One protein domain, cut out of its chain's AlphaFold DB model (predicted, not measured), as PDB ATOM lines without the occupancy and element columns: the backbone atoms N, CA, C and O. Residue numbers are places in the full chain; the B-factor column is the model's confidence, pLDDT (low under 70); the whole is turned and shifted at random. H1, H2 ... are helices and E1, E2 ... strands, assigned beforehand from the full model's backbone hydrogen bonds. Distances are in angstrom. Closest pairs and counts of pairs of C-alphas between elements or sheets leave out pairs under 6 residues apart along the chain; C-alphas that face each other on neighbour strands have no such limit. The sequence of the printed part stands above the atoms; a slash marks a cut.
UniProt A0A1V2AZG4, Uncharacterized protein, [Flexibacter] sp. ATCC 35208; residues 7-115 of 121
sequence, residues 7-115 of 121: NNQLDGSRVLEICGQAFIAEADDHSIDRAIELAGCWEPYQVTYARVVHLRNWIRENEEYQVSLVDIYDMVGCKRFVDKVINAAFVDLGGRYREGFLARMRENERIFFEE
ATOM      1  N   ASN A   7       3.766  41.904-102.324       57.84
ATOM      2  CA  ASN A   7       3.999  40.580-102.895       57.84
ATOM      3  C   ASN A   7       2.729  40.164-103.646       57.84
ATOM      4  O   ASN A   7       1.727  39.816-103.020       57.84
ATOM      5  N   ASN A   8       2.777  40.202-104.978       58.25
ATOM      6  CA  ASN A   8       1.729  39.620-105.815       58.25
ATOM      7  C   ASN A   8       1.893  38.097-105.800       58.25
ATOM      8  O   ASN A   8       2.894  37.583-106.303       58.25
ATOM      9  N   GLN A   9       0.933  37.383-105.213       57.16
ATOM     10  CA  GLN A   9       0.793  35.944-105.437       57.16
ATOM     11  C   GLN A   9      -0.159  35.701-106.617       57.16
ATOM     12  O   GLN A   9      -0.937  36.574-106.999       57.16
ATOM     13  N   LEU A  10      -0.039  34.531-107.244       54.97
ATOM     14  CA  LEU A  10      -0.671  34.112-108.507       54.97
ATOM     15  C   LEU A  10      -2.210  33.942-108.417       54.97
ATOM     16  O   LEU A  10      -2.829  33.394-109.326       54.97
ATOM     17  N   ASP A  11      -2.829  34.447-107.350       65.12
ATOM     18  CA  ASP A  11      -4.117  34.007-106.812       65.12
ATOM     19  C   ASP A  11      -5.168  35.139-106.817       65.12
ATOM     20  O   ASP A  11      -6.225  35.015-106.204       65.12
ATOM     21  N   GLY A  12      -4.877  36.280-107.455       70.00
ATOM     22  CA  GLY A  12      -5.772  37.450-107.469       70.00
ATOM     23  C   GLY A  12      -5.774  38.264-106.167       70.00
ATOM     24  O   GLY A  12      -6.649  39.103-105.968       70.00
ATOM     25  N   SER A  13      -4.790  38.045-105.291       78.69
ATOM     26  CA  SER A  13      -4.593  38.803-104.053       78.69
ATOM     27  C   SER A  13      -3.181  39.383-103.969       78.69
ATOM     28  O   SER A  13      -2.228  38.885-104.579       78.69
ATOM     29  N   ARG A  14      -3.050  40.464-103.201       85.25
ATOM     30  CA  ARG A  14      -1.785  41.142-102.912       85.25
ATOM     31  C   ARG A  14      -1.569  41.203-101.407       85.25
ATOM     32  O   ARG A  14      -2.470  41.564-100.651       85.25
ATOM     33  N   VAL A  15      -0.361  40.869-100.967       85.75
ATOM     34  CA  VAL A  15       0.040  41.059 -99.569       85.75
ATOM     35  C   VAL A  15       0.673  42.437 -99.445       85.75
ATOM     36  O   VAL A  15       1.614  42.732-100.180       85.75
ATOM     37  N   LEU A  16       0.146  43.255 -98.536       87.19
ATOM     38  CA  LEU A  16       0.636  44.581 -98.172       87.19
ATOM     39  C   LEU A  16       1.218  44.533 -96.756       87.19
ATOM     40  O   LEU A  16       0.715  43.813 -95.898       87.19
ATOM     41  N   GLU A  17       2.246  45.330 -96.490       87.50
ATOM     42  CA  GLU A  17       2.752  45.552 -95.133       87.50
ATOM     43  C   GLU A  17       2.337  46.954 -94.672       87.50
ATOM     44  O   GLU A  17       2.726  47.953 -95.278       87.50
ATOM     45  N   ILE A  18       1.516  47.030 -93.623       88.25
ATOM     46  CA  ILE A  18       0.963  48.273 -93.071       88.25
ATOM     47  C   ILE A  18       1.394  48.362 -91.610       88.25
ATOM     48  O   ILE A  18       0.995  47.544 -90.784       88.25
ATOM     49  N   CYS A  19       2.232  49.348 -91.291       86.75
ATOM     50  CA  CYS A  19       2.772  49.559 -89.941       86.75
ATOM     51  C   CYS A  19       3.372  48.280 -89.313       86.75
ATOM     52  O   CYS A  19       3.147  47.998 -88.138       86.75
ATOM     53  N   GLY A  20       4.110  47.491 -90.107       84.31
ATOM     54  CA  GLY A  20       4.760  46.247 -89.671       84.31
ATOM     55  C   GLY A  20       3.841  45.023 -89.585       84.31
ATOM     56  O   GLY A  20       4.283  43.960 -89.154       84.31
ATOM     57  N   GLN A  21       2.573  45.147 -89.985       89.38
ATOM     58  CA  GLN A  21       1.606  44.049 -90.006       89.38
ATOM     59  C   GLN A  21       1.213  43.695 -91.442       89.38
ATOM     60  O   GLN A  21       1.045  44.572 -92.289       89.38
ATOM     61  N   ALA A  22       1.060  42.399 -91.719       88.88
ATOM     62  CA  ALA A  22       0.631  41.920 -93.028       88.88
ATOM     63  C   ALA A  22      -0.886  42.094 -93.208       88.88
ATOM     64  O   ALA A  22      -1.672  41.671 -92.363       88.88
ATOM     65  N   PHE A  23      -1.285  42.660 -94.342       89.12
ATOM     66  CA  PHE A  23      -2.666  42.790 -94.793       89.12
ATOM     67  C   PHE A  23      -2.822  42.076 -96.137       89.12
ATOM     68  O   PHE A  23      -2.047  42.322 -97.062       89.12
ATOM     69  N   ILE A  24      -3.812  41.195 -96.261       89.69
ATOM     70  CA  ILE A  24      -4.119  40.513 -97.523       89.69
ATOM     71  C   ILE A  24      -5.269  41.267 -98.179       89.69
ATOM     72  O   ILE A  24      -6.390  41.240 -97.675       89.69
ATOM     73  N   ALA A  25      -4.981  41.946 -99.285       87.31
ATOM     74  CA  ALA A  25      -5.976  42.650-100.077       87.31
ATOM     75  C   ALA A  25      -6.327  41.847-101.334       87.31
ATOM     76  O   ALA A  25      -5.483  41.134-101.891       87.31
ATOM     77  N   GLU A  26      -7.549  42.016-101.826       86.50
ATOM     78  CA  GLU A  26      -7.888  41.641-103.200       86.50
ATOM     79  C   GLU A  26      -7.074  42.510-104.179       86.50
ATOM     80  O   GLU A  26      -6.611  43.607-103.832       86.50
ATOM     81  N   ALA A  27      -6.823  41.997-105.387       81.75
ATOM     82  CA  ALA A  27      -5.973  42.672-106.371       81.75
ATOM     83  C   ALA A  27      -6.467  44.085-106.734       81.75
ATOM     84  O   ALA A  27      -5.650  44.957-107.024       81.75
ATOM     85  N   ASP A  28      -7.777  44.307-106.686       84.19
ATOM     86  CA  ASP A  28      -8.486  45.531-107.052       84.19
ATOM     87  C   ASP A  28      -9.134  46.240-105.850       84.19
ATOM     88  O   ASP A  28     -10.041  47.051-106.020       84.19
ATOM     89  N   ASP A  29      -8.654  45.986-104.627       90.06
ATOM     90  CA  ASP A  29      -9.116  46.698-103.431       90.06
ATOM     91  C   ASP A  29      -8.685  48.179-103.473       90.06
ATOM     92  O   ASP A  29      -7.692  48.593-102.877       90.06
ATOM     93  N   HIS A  30      -9.422  49.006-104.208       91.31
ATOM     94  CA  HIS A  30      -9.157  50.438-104.323       91.31
ATOM     95  C   HIS A  30      -9.370  51.173-102.994       91.31
ATOM     96  O   HIS A  30      -8.776  52.230-102.760       91.31
ATOM     97  N   SER A  31     -10.188  50.613-102.097       94.31
ATOM     98  CA  SER A  31     -10.433  51.182-100.777       94.31
ATOM     99  C   SER A  31      -9.168  51.149 -99.912       94.31
ATOM    100  O   SER A  31      -8.905  52.128 -99.208       94.31
ATOM    101  N   ILE A  32      -8.358  50.077 -99.971       94.12
ATOM    102  CA  ILE A  32      -7.080  50.038 -99.237       94.12
ATOM    103  C   ILE A  32      -6.049  50.995 -99.833       94.12
ATOM    104  O   ILE A  32      -5.365  51.680 -99.074       94.12
ATOM    105  N   ASP A  33      -5.977  51.113-101.163       91.88
ATOM    106  CA  ASP A  33      -5.066  52.066-101.811       91.88
ATOM    107  C   ASP A  33      -5.378  53.496-101.373       91.88
ATOM    108  O   ASP A  33      -4.484  54.242-100.968       91.88
ATOM    109  N   ARG A  34      -6.667  53.856-101.368       93.00
ATOM    110  CA  ARG A  34      -7.107  55.182-100.941       93.00
ATOM    111  C   ARG A  34      -6.862  55.425 -99.454       93.00
ATOM    112  O   ARG A  34      -6.456  56.523 -99.083       93.00
ATOM    113  N   ALA A  35      -7.080  54.426 -98.598       94.56
ATOM    114  CA  ALA A  35      -6.796  54.550 -97.170       94.56
ATOM    115  C   ALA A  35      -5.302  54.782 -96.900       94.56
ATOM    116  O   ALA A  35      -4.957  55.628 -96.074       94.56
ATOM    117  N   ILE A  36      -4.421  54.076 -97.616       93.38
ATOM    118  CA  ILE A  36      -2.966  54.261 -97.527       93.38
ATOM    119  C   ILE A  36      -2.565  55.658 -98.015       93.38
ATOM    120  O   ILE A  36      -1.766  56.321 -97.357       93.38
ATOM    121  N   GLU A  37      -3.127  56.123 -99.134       92.56
ATOM    122  CA  GLU A  37      -2.859  57.463 -99.668       92.56
ATOM    123  C   GLU A  37      -3.222  58.555 -98.653       92.56
ATOM    124  O   GLU A  37      -2.415  59.442 -98.380       92.56
ATOM    125  N   LEU A  38      -4.405  58.457 -98.040       93.94
ATOM    126  CA  LEU A  38      -4.872  59.407 -97.030       93.94
ATOM    127  C   LEU A  38      -4.033  59.360 -95.755       93.94
ATOM    128  O   LEU A  38      -3.680  60.408 -95.219       93.94
ATOM    129  N   ALA A  39      -3.670  58.160 -95.297       92.88
ATOM    130  CA  ALA A  39      -2.777  57.996 -94.157       92.88
ATOM    131  C   ALA A  39      -1.377  58.573 -94.424       92.88
ATOM    132  O   ALA A  39      -0.719  59.041 -93.500       92.88
ATOM    133  N   GLY A  40      -0.943  58.615 -95.687       91.62
ATOM    134  CA  GLY A  40       0.286  59.287 -96.106       91.62
ATOM    135  C   GLY A  40       0.287  60.805 -95.882       91.62
ATOM    136  O   GLY A  40       1.357  61.409 -95.890       91.62
ATOM    137  N   CYS A  41      -0.878  61.423 -95.661       92.50
ATOM    138  CA  CYS A  41      -1.001  62.840 -95.314       92.50
ATOM    139  C   CYS A  41      -0.974  63.108 -93.799       92.50
ATOM    140  O   CYS A  41      -0.955  64.267 -93.391       92.50
ATOM    141  N   TRP A  42      -1.015  62.070 -92.958       92.56
ATOM    142  CA  TRP A  42      -1.041  62.220 -91.502       92.56
ATOM    143  C   TRP A  42       0.370  62.350 -90.926       92.56
ATOM    144  O   TRP A  42       1.366  62.029 -91.578       92.56
ATOM    145  N   GLU A  43       0.462  62.771 -89.665       91.50
ATOM    146  CA  GLU A  43       1.742  62.733 -88.964       91.50
ATOM    147  C   GLU A  43       2.209  61.279 -88.783       91.50
ATOM    148  O   GLU A  43       1.389  60.407 -88.485       91.50
ATOM    149  N   PRO A  44       3.516  60.973 -88.881       89.75
ATOM    150  CA  PRO A  44       3.995  59.589 -88.851       89.75
ATOM    151  C   PRO A  44       3.561  58.775 -87.625       89.75
ATOM    152  O   PRO A  44       3.340  57.574 -87.746       89.75
ATOM    153  N   TYR A  45       3.434  59.411 -86.455       88.00
ATOM    154  CA  TYR A  45       2.991  58.756 -85.218       88.00
ATOM    155  C   TYR A  45       1.482  58.463 -85.197       88.00
ATOM    156  O   TYR A  45       1.034  57.607 -84.446       88.00
ATOM    157  N   GLN A  46       0.692  59.138 -86.034       91.25
ATOM    158  CA  GLN A  46      -0.753  58.929 -86.132       91.25
ATOM    159  C   GLN A  46      -1.104  57.689 -86.958       91.25
ATOM    160  O   GLN A  46      -2.209  57.157 -86.850       91.25
ATOM    161  N   VAL A  47      -0.191  57.217 -87.801       91.62
ATOM    162  CA  VAL A  47      -0.476  56.158 -88.765       91.62
ATOM    163  C   VAL A  47      -0.288  54.785 -88.116       91.62
ATOM    164  O   VAL A  47       0.830  54.302 -87.932       91.62
ATOM    165  N   THR A  48      -1.404  54.124 -87.808       92.50
ATOM    166  CA  THR A  48      -1.439  52.771 -87.233       92.50
ATOM    167  C   THR A  48      -2.170  51.798 -88.154       92.50
ATOM    168  O   THR A  48      -3.029  52.195 -88.945       92.50
ATOM    169  N   TYR A  49      -1.868  50.501 -88.025       92.56
ATOM    170  CA  TYR A  49      -2.566  49.446 -88.769       92.56
ATOM    171  C   TYR A  49      -4.087  49.527 -88.572       92.56
ATOM    172  O   TYR A  49      -4.840  49.523 -89.546       92.56
ATOM    173  N   ALA A  50      -4.535  49.673 -87.320       94.62
ATOM    174  CA  ALA A  50      -5.951  49.749 -86.975       94.62
ATOM    175  C   ALA A  50      -6.649  50.933 -87.661       94.62
ATOM    176  O   ALA A  50      -7.698  50.745 -88.275       94.62
ATOM    177  N   ARG A  51      -6.044  52.130 -87.636       95.31
ATOM    178  CA  ARG A  51      -6.608  53.329 -88.278       95.31
ATOM    179  C   ARG A  51      -6.703  53.174 -89.798       95.31
ATOM    180  O   ARG A  51      -7.735  53.514 -90.372       95.31
ATOM    181  N   VAL A  52      -5.675  52.618 -90.444       95.19
ATOM    182  CA  VAL A  52      -5.667  52.406 -91.904       95.19
ATOM    183  C   VAL A  52      -6.732  51.392 -92.326       95.19
ATOM    184  O   VAL A  52      -7.516  51.666 -93.234       95.19
ATOM    185  N   VAL A  53      -6.809  50.237 -91.656       95.56
ATOM    186  CA  VAL A  53      -7.794  49.192 -91.989       95.56
ATOM    187  C   VAL A  53      -9.220  49.657 -91.700       95.56
ATOM    188  O   VAL A  53     -10.130  49.408 -92.493       95.56
ATOM    189  N   HIS A  54      -9.425  50.372 -90.596       96.56
ATOM    190  CA  HIS A  54     -10.720  50.958 -90.267       96.56
ATOM    191  C   HIS A  54     -11.159  51.976 -91.319       96.56
ATOM    192  O   HIS A  54     -12.275  51.881 -91.827       96.56
ATOM    193  N   LEU A  55     -10.267  52.888 -91.722       96.38
ATOM    194  CA  LEU A  55     -10.548  53.843 -92.792       96.38
ATOM    195  C   LEU A  55     -10.885  53.133 -94.110       96.38
ATOM    196  O   LEU A  55     -11.877  53.483 -94.748       96.38
ATOM    197  N   ARG A  56     -10.122  52.102 -94.490       95.94
ATOM    198  CA  ARG A  56     -10.394  51.279 -95.678       95.94
ATOM    199  C   ARG A  56     -11.803  50.699 -95.662       95.94
ATOM    200  O   ARG A  56     -12.497  50.769 -96.671       95.94
ATOM    201  N   ASN A  57     -12.230  50.130 -94.536       96.75
ATOM    202  CA  ASN A  57     -13.554  49.519 -94.432       96.75
ATOM    203  C   ASN A  57     -14.661  50.552 -94.645       96.75
ATOM    204  O   ASN A  57     -15.602  50.289 -95.383       96.75
ATOM    205  N   TRP A  58     -14.517  51.748 -94.079       97.00
ATOM    206  CA  TRP A  58     -15.509  52.807 -94.252       97.00
ATOM    207  C   TRP A  58     -15.465  53.488 -95.619       97.00
ATOM    208  O   TRP A  58     -16.503  53.945 -96.086       97.00
ATOM    209  N   ILE A  59     -14.310  53.527 -96.288       96.06
ATOM    210  CA  ILE A  59     -14.234  53.925 -97.701       96.06
ATOM    211  C   ILE A  59     -15.025  52.940 -98.565       96.06
ATOM    212  O   ILE A  59     -15.795  53.385 -99.411       96.06
ATOM    213  N   ARG A  60     -14.876  51.631 -98.321       95.69
ATOM    214  CA  ARG A  60     -15.627  50.587 -99.031       95.69
ATOM    215  C   ARG A  60     -17.131  50.712 -98.796       95.69
ATOM    216  O   ARG A  60     -17.895  50.759 -99.746       95.69
ATOM    217  N   GLU A  61     -17.557  50.828 -97.540       94.56
ATOM    218  CA  GLU A  61     -18.976  51.029 -97.194       94.56
ATOM    219  C   GLU A  61     -19.547  52.308 -97.828       94.56
ATOM    220  O   GLU A  61     -20.706  52.357 -98.226       94.56
ATOM    221  N   ASN A  62     -18.732  53.356 -97.977       95.69
ATOM    222  CA  ASN A  62     -19.165  54.605 -98.596       95.69
ATOM    223  C   ASN A  62     -19.504  54.484-100.092       95.69
ATOM    224  O   ASN A  62     -20.109  55.406-100.639       95.69
ATOM    225  N   GLU A  63     -19.167  53.380-100.762       92.38
ATOM    226  CA  GLU A  63     -19.620  53.122-102.135       92.38
ATOM    227  C   GLU A  63     -21.156  53.090-102.230       92.38
ATOM    228  O   GLU A  63     -21.717  53.511-103.242       92.38
ATOM    229  N   GLU A  64     -21.848  52.698-101.156       92.12
ATOM    230  CA  GLU A  64     -23.314  52.695-101.092       92.12
ATOM    231  C   GLU A  64     -23.900  54.092-100.826       92.12
ATOM    232  O   GLU A  64     -24.950  54.445-101.361       92.12
ATOM    233  N   TYR A  65     -23.214  54.909-100.019       92.31
ATOM    234  CA  TYR A  65     -23.766  56.159 -99.473       92.31
ATOM    235  C   TYR A  65     -23.266  57.428-100.167       92.31
ATOM    236  O   TYR A  65     -23.896  58.480-100.044       92.31
ATOM    237  N   GLN A  66     -22.142  57.351-100.886       92.00
ATOM    238  CA  GLN A  66     -21.564  58.445-101.671       92.00
ATOM    239  C   GLN A  66     -21.339  59.735-100.855       92.00
ATOM    240  O   GLN A  66     -21.490  60.855-101.355       92.00
ATOM    241  N   VAL A  67     -20.962  59.602 -99.577       92.94
ATOM    242  CA  VAL A  67     -20.567  60.737 -98.735       92.94
ATOM    243  C   VAL A  67     -19.325  61.392 -99.330       92.94
ATOM    244  O   VAL A  67     -18.354  60.726 -99.693       92.94
ATOM    245  N   SER A  68     -19.355  62.723 -99.395       90.19
ATOM    246  CA  SER A  68     -18.263  63.531 -99.931       90.19
ATOM    247  C   SER A  68     -16.941  63.308 -99.189       90.19
ATOM    248  O   SER A  68     -16.874  63.415 -97.962       90.19
ATOM    249  N   LEU A  69     -15.883  63.086 -99.971       82.81
ATOM    250  CA  LEU A  69     -14.488  62.942 -99.542       82.81
ATOM    251  C   LEU A  69     -13.750  64.296 -99.454       82.81
ATOM    252  O   LEU A  69     -12.525  64.346 -99.518       82.81
ATOM    253  N   VAL A  70     -14.471  65.414 -99.360       83.69
ATOM    254  CA  VAL A  70     -13.863  66.746 -99.214       83.69
ATOM    255  C   VAL A  70     -13.268  66.908 -97.808       83.69
ATOM    256  O   VAL A  70     -13.880  66.500 -96.821       83.69
ATOM    257  N   ASP A  71     -12.082  67.519 -97.736       79.25
ATOM    258  CA  ASP A  71     -11.344  67.847 -96.503       79.25
ATOM    259  C   ASP A  71     -10.947  66.643 -95.628       79.25
ATOM    260  O   ASP A  71     -10.931  66.724 -94.401       79.25
ATOM    261  N   ILE A  72     -10.601  65.511 -96.249       90.62
ATOM    262  CA  ILE A  72     -10.180  64.285 -95.539       90.62
ATOM    263  C   ILE A  72      -8.656  64.103 -95.458       90.62
ATOM    264  O   ILE A  72      -8.177  63.013 -95.167       90.62
ATOM    265  N   TYR A  73      -7.881  65.153 -95.732       88.75
ATOM    266  CA  TYR A  73      -6.418  65.082 -95.871       88.75
ATOM    267  C   TYR A  73      -5.652  65.087 -94.539       88.75
ATOM    268  O   TYR A  73      -4.429  65.149 -94.538       88.75
ATOM    269  N   ASP A  74      -6.349  65.014 -93.408       93.12
ATOM    270  CA  ASP A  74      -5.752  64.814 -92.092       93.12
ATOM    271  C   ASP A  74      -6.533  63.749 -91.300       93.12
ATOM    272  O   ASP A  74      -7.618  63.301 -91.700       93.12
ATOM    273  N   MET A  75      -5.966  63.313 -90.173       93.94
ATOM    274  CA  MET A  75      -6.547  62.259 -89.338       93.94
ATOM    275  C   MET A  75      -7.950  62.635 -88.826       93.94
ATOM    276  O   MET A  75      -8.857  61.800 -88.794       93.94
ATOM    277  N   VAL A  76      -8.158  63.904 -88.466       94.25
ATOM    278  CA  VAL A  76      -9.437  64.406 -87.942       94.25
ATOM    279  C   VAL A  76     -10.502  64.424 -89.043       94.25
ATOM    280  O   VAL A  76     -11.655  64.058 -88.803       94.25
ATOM    281  N   GLY A  77     -10.125  64.817 -90.255       95.50
ATOM    282  CA  GLY A  77     -10.946  64.809 -91.457       95.50
ATOM    283  C   GLY A  77     -11.379  63.396 -91.825       95.50
ATOM    284  O   GLY A  77     -12.569  63.163 -92.035       95.50
ATOM    285  N   CYS A  78     -10.457  62.431 -91.791       96.06
ATOM    286  CA  CYS A  78     -10.772  61.015 -91.996       96.06
ATOM    287  C   CYS A  78     -11.762  60.480 -90.951       96.06
ATOM    288  O   CYS A  78     -12.759  59.858 -91.316       96.06
ATOM    289  N   LYS A  79     -11.570  60.791 -89.665       95.75
ATOM    290  CA  LYS A  79     -12.523  60.410 -88.612       95.75
ATOM    291  C   LYS A  79     -13.912  60.999 -88.859       95.75
ATOM    292  O   LYS A  79     -14.912  60.284 -88.775       95.75
ATOM    293  N   ARG A  80     -13.989  62.295 -89.184       96.06
ATOM    294  CA  ARG A  80     -15.253  62.990 -89.494       96.06
ATOM    295  C   ARG A  80     -15.934  62.426 -90.733       96.06
ATOM    296  O   ARG A  80     -17.160  62.393 -90.787       96.06
ATOM    297  N   PHE A  81     -15.163  62.017 -91.734       96.75
ATOM    298  CA  PHE A  81     -15.692  61.305 -92.888       96.75
ATOM    299  C   PHE A  81     -16.365  60.005 -92.449       96.75
ATOM    300  O   PHE A  81     -17.543  59.818 -92.742       96.75
ATOM    301  N   VAL A  82     -15.681  59.177 -91.659       97.25
ATOM    302  CA  VAL A  82     -16.248  57.927 -91.133       97.25
ATOM    303  C   VAL A  82     -17.526  58.179 -90.323       97.25
ATOM    304  O   VAL A  82     -18.529  57.507 -90.552       97.25
ATOM    305  N   ASP A  83     -17.547  59.197 -89.454       96.75
ATOM    306  CA  ASP A  83     -18.760  59.594 -88.721       96.75
ATOM    307  C   ASP A  83     -19.929  59.885 -89.677       96.75
ATOM    308  O   ASP A  83     -21.067  59.481 -89.424       96.75
ATOM    309  N   LYS A  84     -19.679  60.585 -90.790       96.75
ATOM    310  CA  LYS A  84     -20.716  60.895 -91.786       96.75
ATOM    311  C   LYS A  84     -21.223  59.634 -92.492       96.75
ATOM    312  O   LYS A  84     -22.432  59.521 -92.672       96.75
ATOM    313  N   VAL A  85     -20.346  58.688 -92.840       96.62
ATOM    314  CA  VAL A  85     -20.750  57.405 -93.451       96.62
ATOM    315  C   VAL A  85     -21.590  56.579 -92.475       96.62
ATOM    316  O   VAL A  85     -22.665  56.110 -92.839       96.62
ATOM    317  N   ILE A  86     -21.179  56.483 -91.202       96.19
ATOM    318  CA  ILE A  86     -21.954  55.800 -90.150       96.19
ATOM    319  C   ILE A  86     -23.355  56.414 -90.014       96.19
ATOM    320  O   ILE A  86     -24.346  55.689 -89.892       96.19
ATOM    321  N   ASN A  87     -23.449  57.746 -90.037       95.31
ATOM    322  CA  ASN A  87     -24.733  58.444 -89.984       95.31
ATOM    323  C   ASN A  87     -25.592  58.170 -91.225       95.31
ATOM    324  O   ASN A  87     -26.787  57.918 -91.075       95.31
ATOM    325  N   ALA A  88     -25.007  58.182 -92.425       95.00
ATOM    326  CA  ALA A  88     -25.726  57.875 -93.658       95.00
ATOM    327  C   ALA A  88     -26.318  56.455 -93.622       95.00
ATOM    328  O   ALA A  88     -27.519  56.295 -93.840       95.00
ATOM    329  N   ALA A  89     -25.523  55.462 -93.210       92.94
ATOM    330  CA  ALA A  89     -25.978  54.082 -93.039       92.94
ATOM    331  C   ALA A  89     -27.120  53.952 -92.012       92.94
ATOM    332  O   ALA A  89     -28.072  53.199 -92.205       92.94
ATOM    333  N   PHE A  90     -27.065  54.701 -90.907       93.12
ATOM    334  CA  PHE A  90     -28.142  54.693 -89.913       93.12
ATOM    335  C   PHE A  90     -29.445  55.318 -90.435       93.12
ATOM    336  O   PHE A  90     -30.536  54.819 -90.137       93.12
ATOM    337  N   VAL A  91     -29.339  56.398 -91.216       92.56
ATOM    338  CA  VAL A  91     -30.491  57.049 -91.851       92.56
ATOM    339  C   VAL A  91     -31.137  56.125 -92.884       92.56
ATOM    340  O   VAL A  91     -32.360  55.990 -92.864       92.56
ATOM    341  N   ASP A  92     -30.344  55.443 -93.715       90.00
ATOM    342  CA  ASP A  92     -30.836  54.500 -94.731       90.00
ATOM    343  C   ASP A  92     -31.647  53.343 -94.113       90.00
ATOM    344  O   ASP A  92     -32.742  53.004 -94.563       90.00
ATOM    345  N   LEU A  93     -31.214  52.840 -92.951       87.44
ATOM    346  CA  LEU A  93     -31.947  51.826 -92.180       87.44
ATOM    347  C   LEU A  93     -33.246  52.340 -91.522       87.44
ATOM    348  O   LEU A  93     -33.932  51.588 -90.808       87.44
ATOM    349  N   GLY A  94     -33.612  53.604 -91.745       84.81
ATOM    350  CA  GLY A  94     -34.787  54.257 -91.175       84.81
ATOM    351  C   GLY A  94     -34.637  54.557 -89.684       84.81
ATOM    352  O   GLY A  94     -35.626  54.527 -88.951       84.81
ATOM    353  N   GLY A  95     -33.405  54.756 -89.205       78.44
ATOM    354  CA  GLY A  95     -33.114  55.000 -87.792       78.44
ATOM    355  C   GLY A  95     -33.361  53.792 -86.879       78.44
ATOM    356  O   GLY A  95     -33.432  53.926 -85.654       78.44
ATOM    357  N   ARG A  96     -33.517  52.596 -87.458       77.25
ATOM    358  CA  ARG A  96     -33.652  51.343 -86.711       77.25
ATOM    359  C   ARG A  96     -32.266  50.852 -86.290       77.25
ATOM    360  O   ARG A  96     -31.276  51.124 -86.954       77.25
ATOM    361  N   TYR A  97     -32.202  50.125 -85.174       85.19
ATOM    362  CA  TYR A  97     -30.959  49.572 -84.611       85.19
ATOM    363  C   TYR A  97     -29.952  50.612 -84.070       85.19
ATOM    364  O   TYR A  97     -28.762  50.625 -84.384       85.19
ATOM    365  N   ARG A  98     -30.442  51.471 -83.167       91.06
ATOM    366  CA  ARG A  98     -29.664  52.523 -82.486       91.06
ATOM    367  C   ARG A  98     -28.417  52.013 -81.753       91.06
ATOM    368  O   ARG A  98     -27.415  52.718 -81.704       91.06
ATOM    369  N   GLU A  99     -28.466  50.815 -81.179       92.81
ATOM    370  CA  GLU A  99     -27.323  50.240 -80.456       92.81
ATOM    371  C   GLU A  99     -26.126  49.998 -81.377       92.81
ATOM    372  O   GLU A  99     -25.011  50.389 -81.035       92.81
ATOM    373  N   GLY A 100     -26.360  49.440 -82.571       92.12
ATOM    374  CA  GLY A 100     -25.311  49.230 -83.569       92.12
ATOM    375  C   GLY A 100     -24.716  50.542 -84.073       92.12
ATOM    376  O   GLY A 100     -23.498  50.657 -84.197       92.12
ATOM    377  N   PHE A 101     -25.553  51.561 -84.284       94.12
ATOM    378  CA  PHE A 101     -25.088  52.911 -84.609       94.12
ATOM    379  C   PHE A 101     -24.161  53.474 -83.519       94.12
ATOM    380  O   PHE A 101     -23.033  53.872 -83.807       94.12
ATOM    381  N   LEU A 102     -24.589  53.444 -82.252       95.94
ATOM    382  CA  LEU A 102     -23.787  53.949 -81.133       95.94
ATOM    383  C   LEU A 102     -22.502  53.142 -80.910       95.94
ATOM    384  O   LEU A 102     -21.500  53.697 -80.467       95.94
ATOM    385  N   ALA A 103     -22.517  51.835 -81.179       96.06
ATOM    386  CA  ALA A 103     -21.319  51.005 -81.126       96.06
ATOM    387  C   ALA A 103     -20.303  51.419 -82.202       96.06
ATOM    388  O   ALA A 103     -19.143  51.642 -81.873       96.06
ATOM    389  N   ARG A 104     -20.745  51.616 -83.451       96.38
ATOM    390  CA  ARG A 104     -19.883  52.064 -84.560       96.38
ATOM    391  C   ARG A 104     -19.289  53.452 -84.317       96.38
ATOM    392  O   ARG A 104     -18.102  53.642 -84.551       96.38
ATOM    393  N   MET A 105     -20.084  54.394 -83.802       96.94
ATOM    394  CA  MET A 105     -19.595  55.734 -83.444       96.94
ATOM    395  C   MET A 105     -18.525  55.678 -82.345       96.94
ATOM    396  O   MET A 105     -17.495  56.336 -82.463       96.94
ATOM    397  N   ARG A 106     -18.743  54.873 -81.294       96.06
ATOM    398  CA  ARG A 106     -17.755  54.683 -80.218       96.06
ATOM    399  C   ARG A 106     -16.476  54.031 -80.723       96.06
ATOM    400  O   ARG A 106     -15.398  54.463 -80.349       96.06
ATOM    401  N   GLU A 107     -16.596  53.030 -81.587       96.38
ATOM    402  CA  GLU A 107     -15.426  52.371 -82.164       96.38
ATOM    403  C   GLU A 107     -14.620  53.322 -83.056       96.38
ATOM    404  O   GLU A 107     -13.393  53.334 -82.989       96.38
ATOM    405  N   ASN A 108     -15.295  54.174 -83.839       96.69
ATOM    406  CA  ASN A 108     -14.622  55.201 -84.629       96.69
ATOM    407  C   ASN A 108     -13.847  56.190 -83.746       96.69
ATOM    408  O   ASN A 108     -12.708  56.529 -84.056       96.69
ATOM    409  N   GLU A 109     -14.446  56.624 -82.635       95.75
ATOM    410  CA  GLU A 109     -13.768  57.472 -81.650       95.75
ATOM    411  C   GLU A 109     -12.530  56.774 -81.073       95.75
ATOM    412  O   GLU A 109     -11.431  57.327 -81.098       95.75
ATOM    413  N   ARG A 110     -12.697  55.521 -80.636       95.44
ATOM    414  CA  ARG A 110     -11.646  54.723 -80.009       95.44
ATOM    415  C   ARG A 110     -10.429  54.548 -80.917       95.44
ATOM    416  O   ARG A 110      -9.306  54.812 -80.497       95.44
ATOM    417  N   ILE A 111     -10.645  54.144 -82.169       94.88
ATOM    418  CA  ILE A 111      -9.565  53.874 -83.132       94.88
ATOM    419  C   ILE A 111      -8.788  55.148 -83.484       94.88
ATOM    420  O   ILE A 111      -7.559  55.127 -83.585       94.88
ATOM    421  N   PHE A 112      -9.476  56.273 -83.689       92.56
ATOM    422  CA  PHE A 112      -8.799  57.507 -84.084       92.56
ATOM    423  C   PHE A 112      -8.169  58.261 -82.910       92.56
ATOM    424  O   PHE A 112      -7.154  58.918 -83.125       92.56
ATOM    425  N   PHE A 113      -8.702  58.151 -81.688       87.50
ATOM    426  CA  PHE A 113      -8.296  59.035 -80.588       87.50
ATOM    427  C   PHE A 113      -7.999  58.367 -79.238       87.50
ATOM    428  O   PHE A 113      -7.385  59.022 -78.400       87.50
ATOM    429  N   GLU A 114      -8.373  57.107 -78.994       77.38
ATOM    430  CA  GLU A 114      -8.119  56.458 -77.689       77.38
ATOM    431  C   GLU A 114      -6.900  55.512 -77.689       77.38
ATOM    432  O   GLU A 114      -6.383  55.184 -76.622       77.38
ATOM    433  N   GLU A 115      -6.371  55.118 -78.852       57.03
ATOM    434  CA  GLU A 115      -5.154  54.294 -78.954       57.03
ATOM    435  C   GLU A 115      -3.873  55.136 -79.104       57.03
ATOM    436  O   GLU A 115      -3.275  55.160 -80.171       57.03
TER     437      GLU A 115
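This is residues 7 to 115 of the 121 residues of an uncharacterized protein of [Flexibacter] sp. ATCC 35208 (UniProt A0A1V2AZG4). A two-stranded hairpin, E1 and E2, stands at one end of the domain, and a helical hairpin, H3 and H4, makes the other end; H2 lies in the middle between them, with H1 packed on it at a steep tilt. H2, H3 and H4 form a loose three-helix bundle, in which H4 meets H2 with residues 111 to 112 alone. The printed part has 109 residues with two named strands and then four named helices, in the order E1, E2, H1, H2, H3, H4; the sheet, E1 - E2, is antiparallel, and the class is mostly helix. The whole is compact, with a radius of gyration of the C-alphas of 14.5 A and spans of 43 by 31 by 25 A.

E1, residues 13 to 18, and E2, residues 21 to 26, are antiparallel neighbours and a hairpin, at 150 degrees between their directions. N 16 and O 23 are within hydrogen-bond range at 2.8 A, as are N 25 and O 14 at 2.9 A. Residues 7 to 8 pair antiparallel with residues 14 to 15 of E1. From this sheet, the closest C-alphas of E1 and H2, residues 49 to 65, are those of Ile 18 and Tyr 49, 5.7 A apart. H2 is the hub, touching three helices. It touches H1, residues 30 to 39, at a steep tilt of 52 degrees, opposite ways, closest at the C-alphas of Ile 32 and Arg 56, 5.0 A. It touches H3, residues 75 to 92, at a steep tilt of 40 degrees, the same way, closest at the C-alphas of Trp 58 and Val 82, 6.0 A. H3 and H4, residues 98 to 114, touch as a helical hairpin at a shallow tilt of 6 degrees, opposite ways, closest at the C-alphas of Phe 90 and Phe 101, 6.4 A. H1 and H4 are apart. Every O i to N i+4 pair is within hydrogen-bond range in H1, H3 and H4, and 10 of 13 in H2.

E1 begins at C-alpha 13, (-4.593, 38.803, -104.053), and is 15.5 A long; E2 is 16.4 A. H1 is 14.2 A, H2 24.7 A, H3 26.1 A and H4 22.4 A long. H2 begins at C-alpha 49, (-2.566, 49.446, -88.769), and H4 ends at C-alpha 114, (-8.119, 56.458, -77.689).

The two C-alphas farthest apart are those of Leu 10 and Gly 95, 43.8 A. The printed part has no cut and no long link. The mean pLDDT of the printed part is 89.6; residues 7 to 11 and residue 115 are under 70.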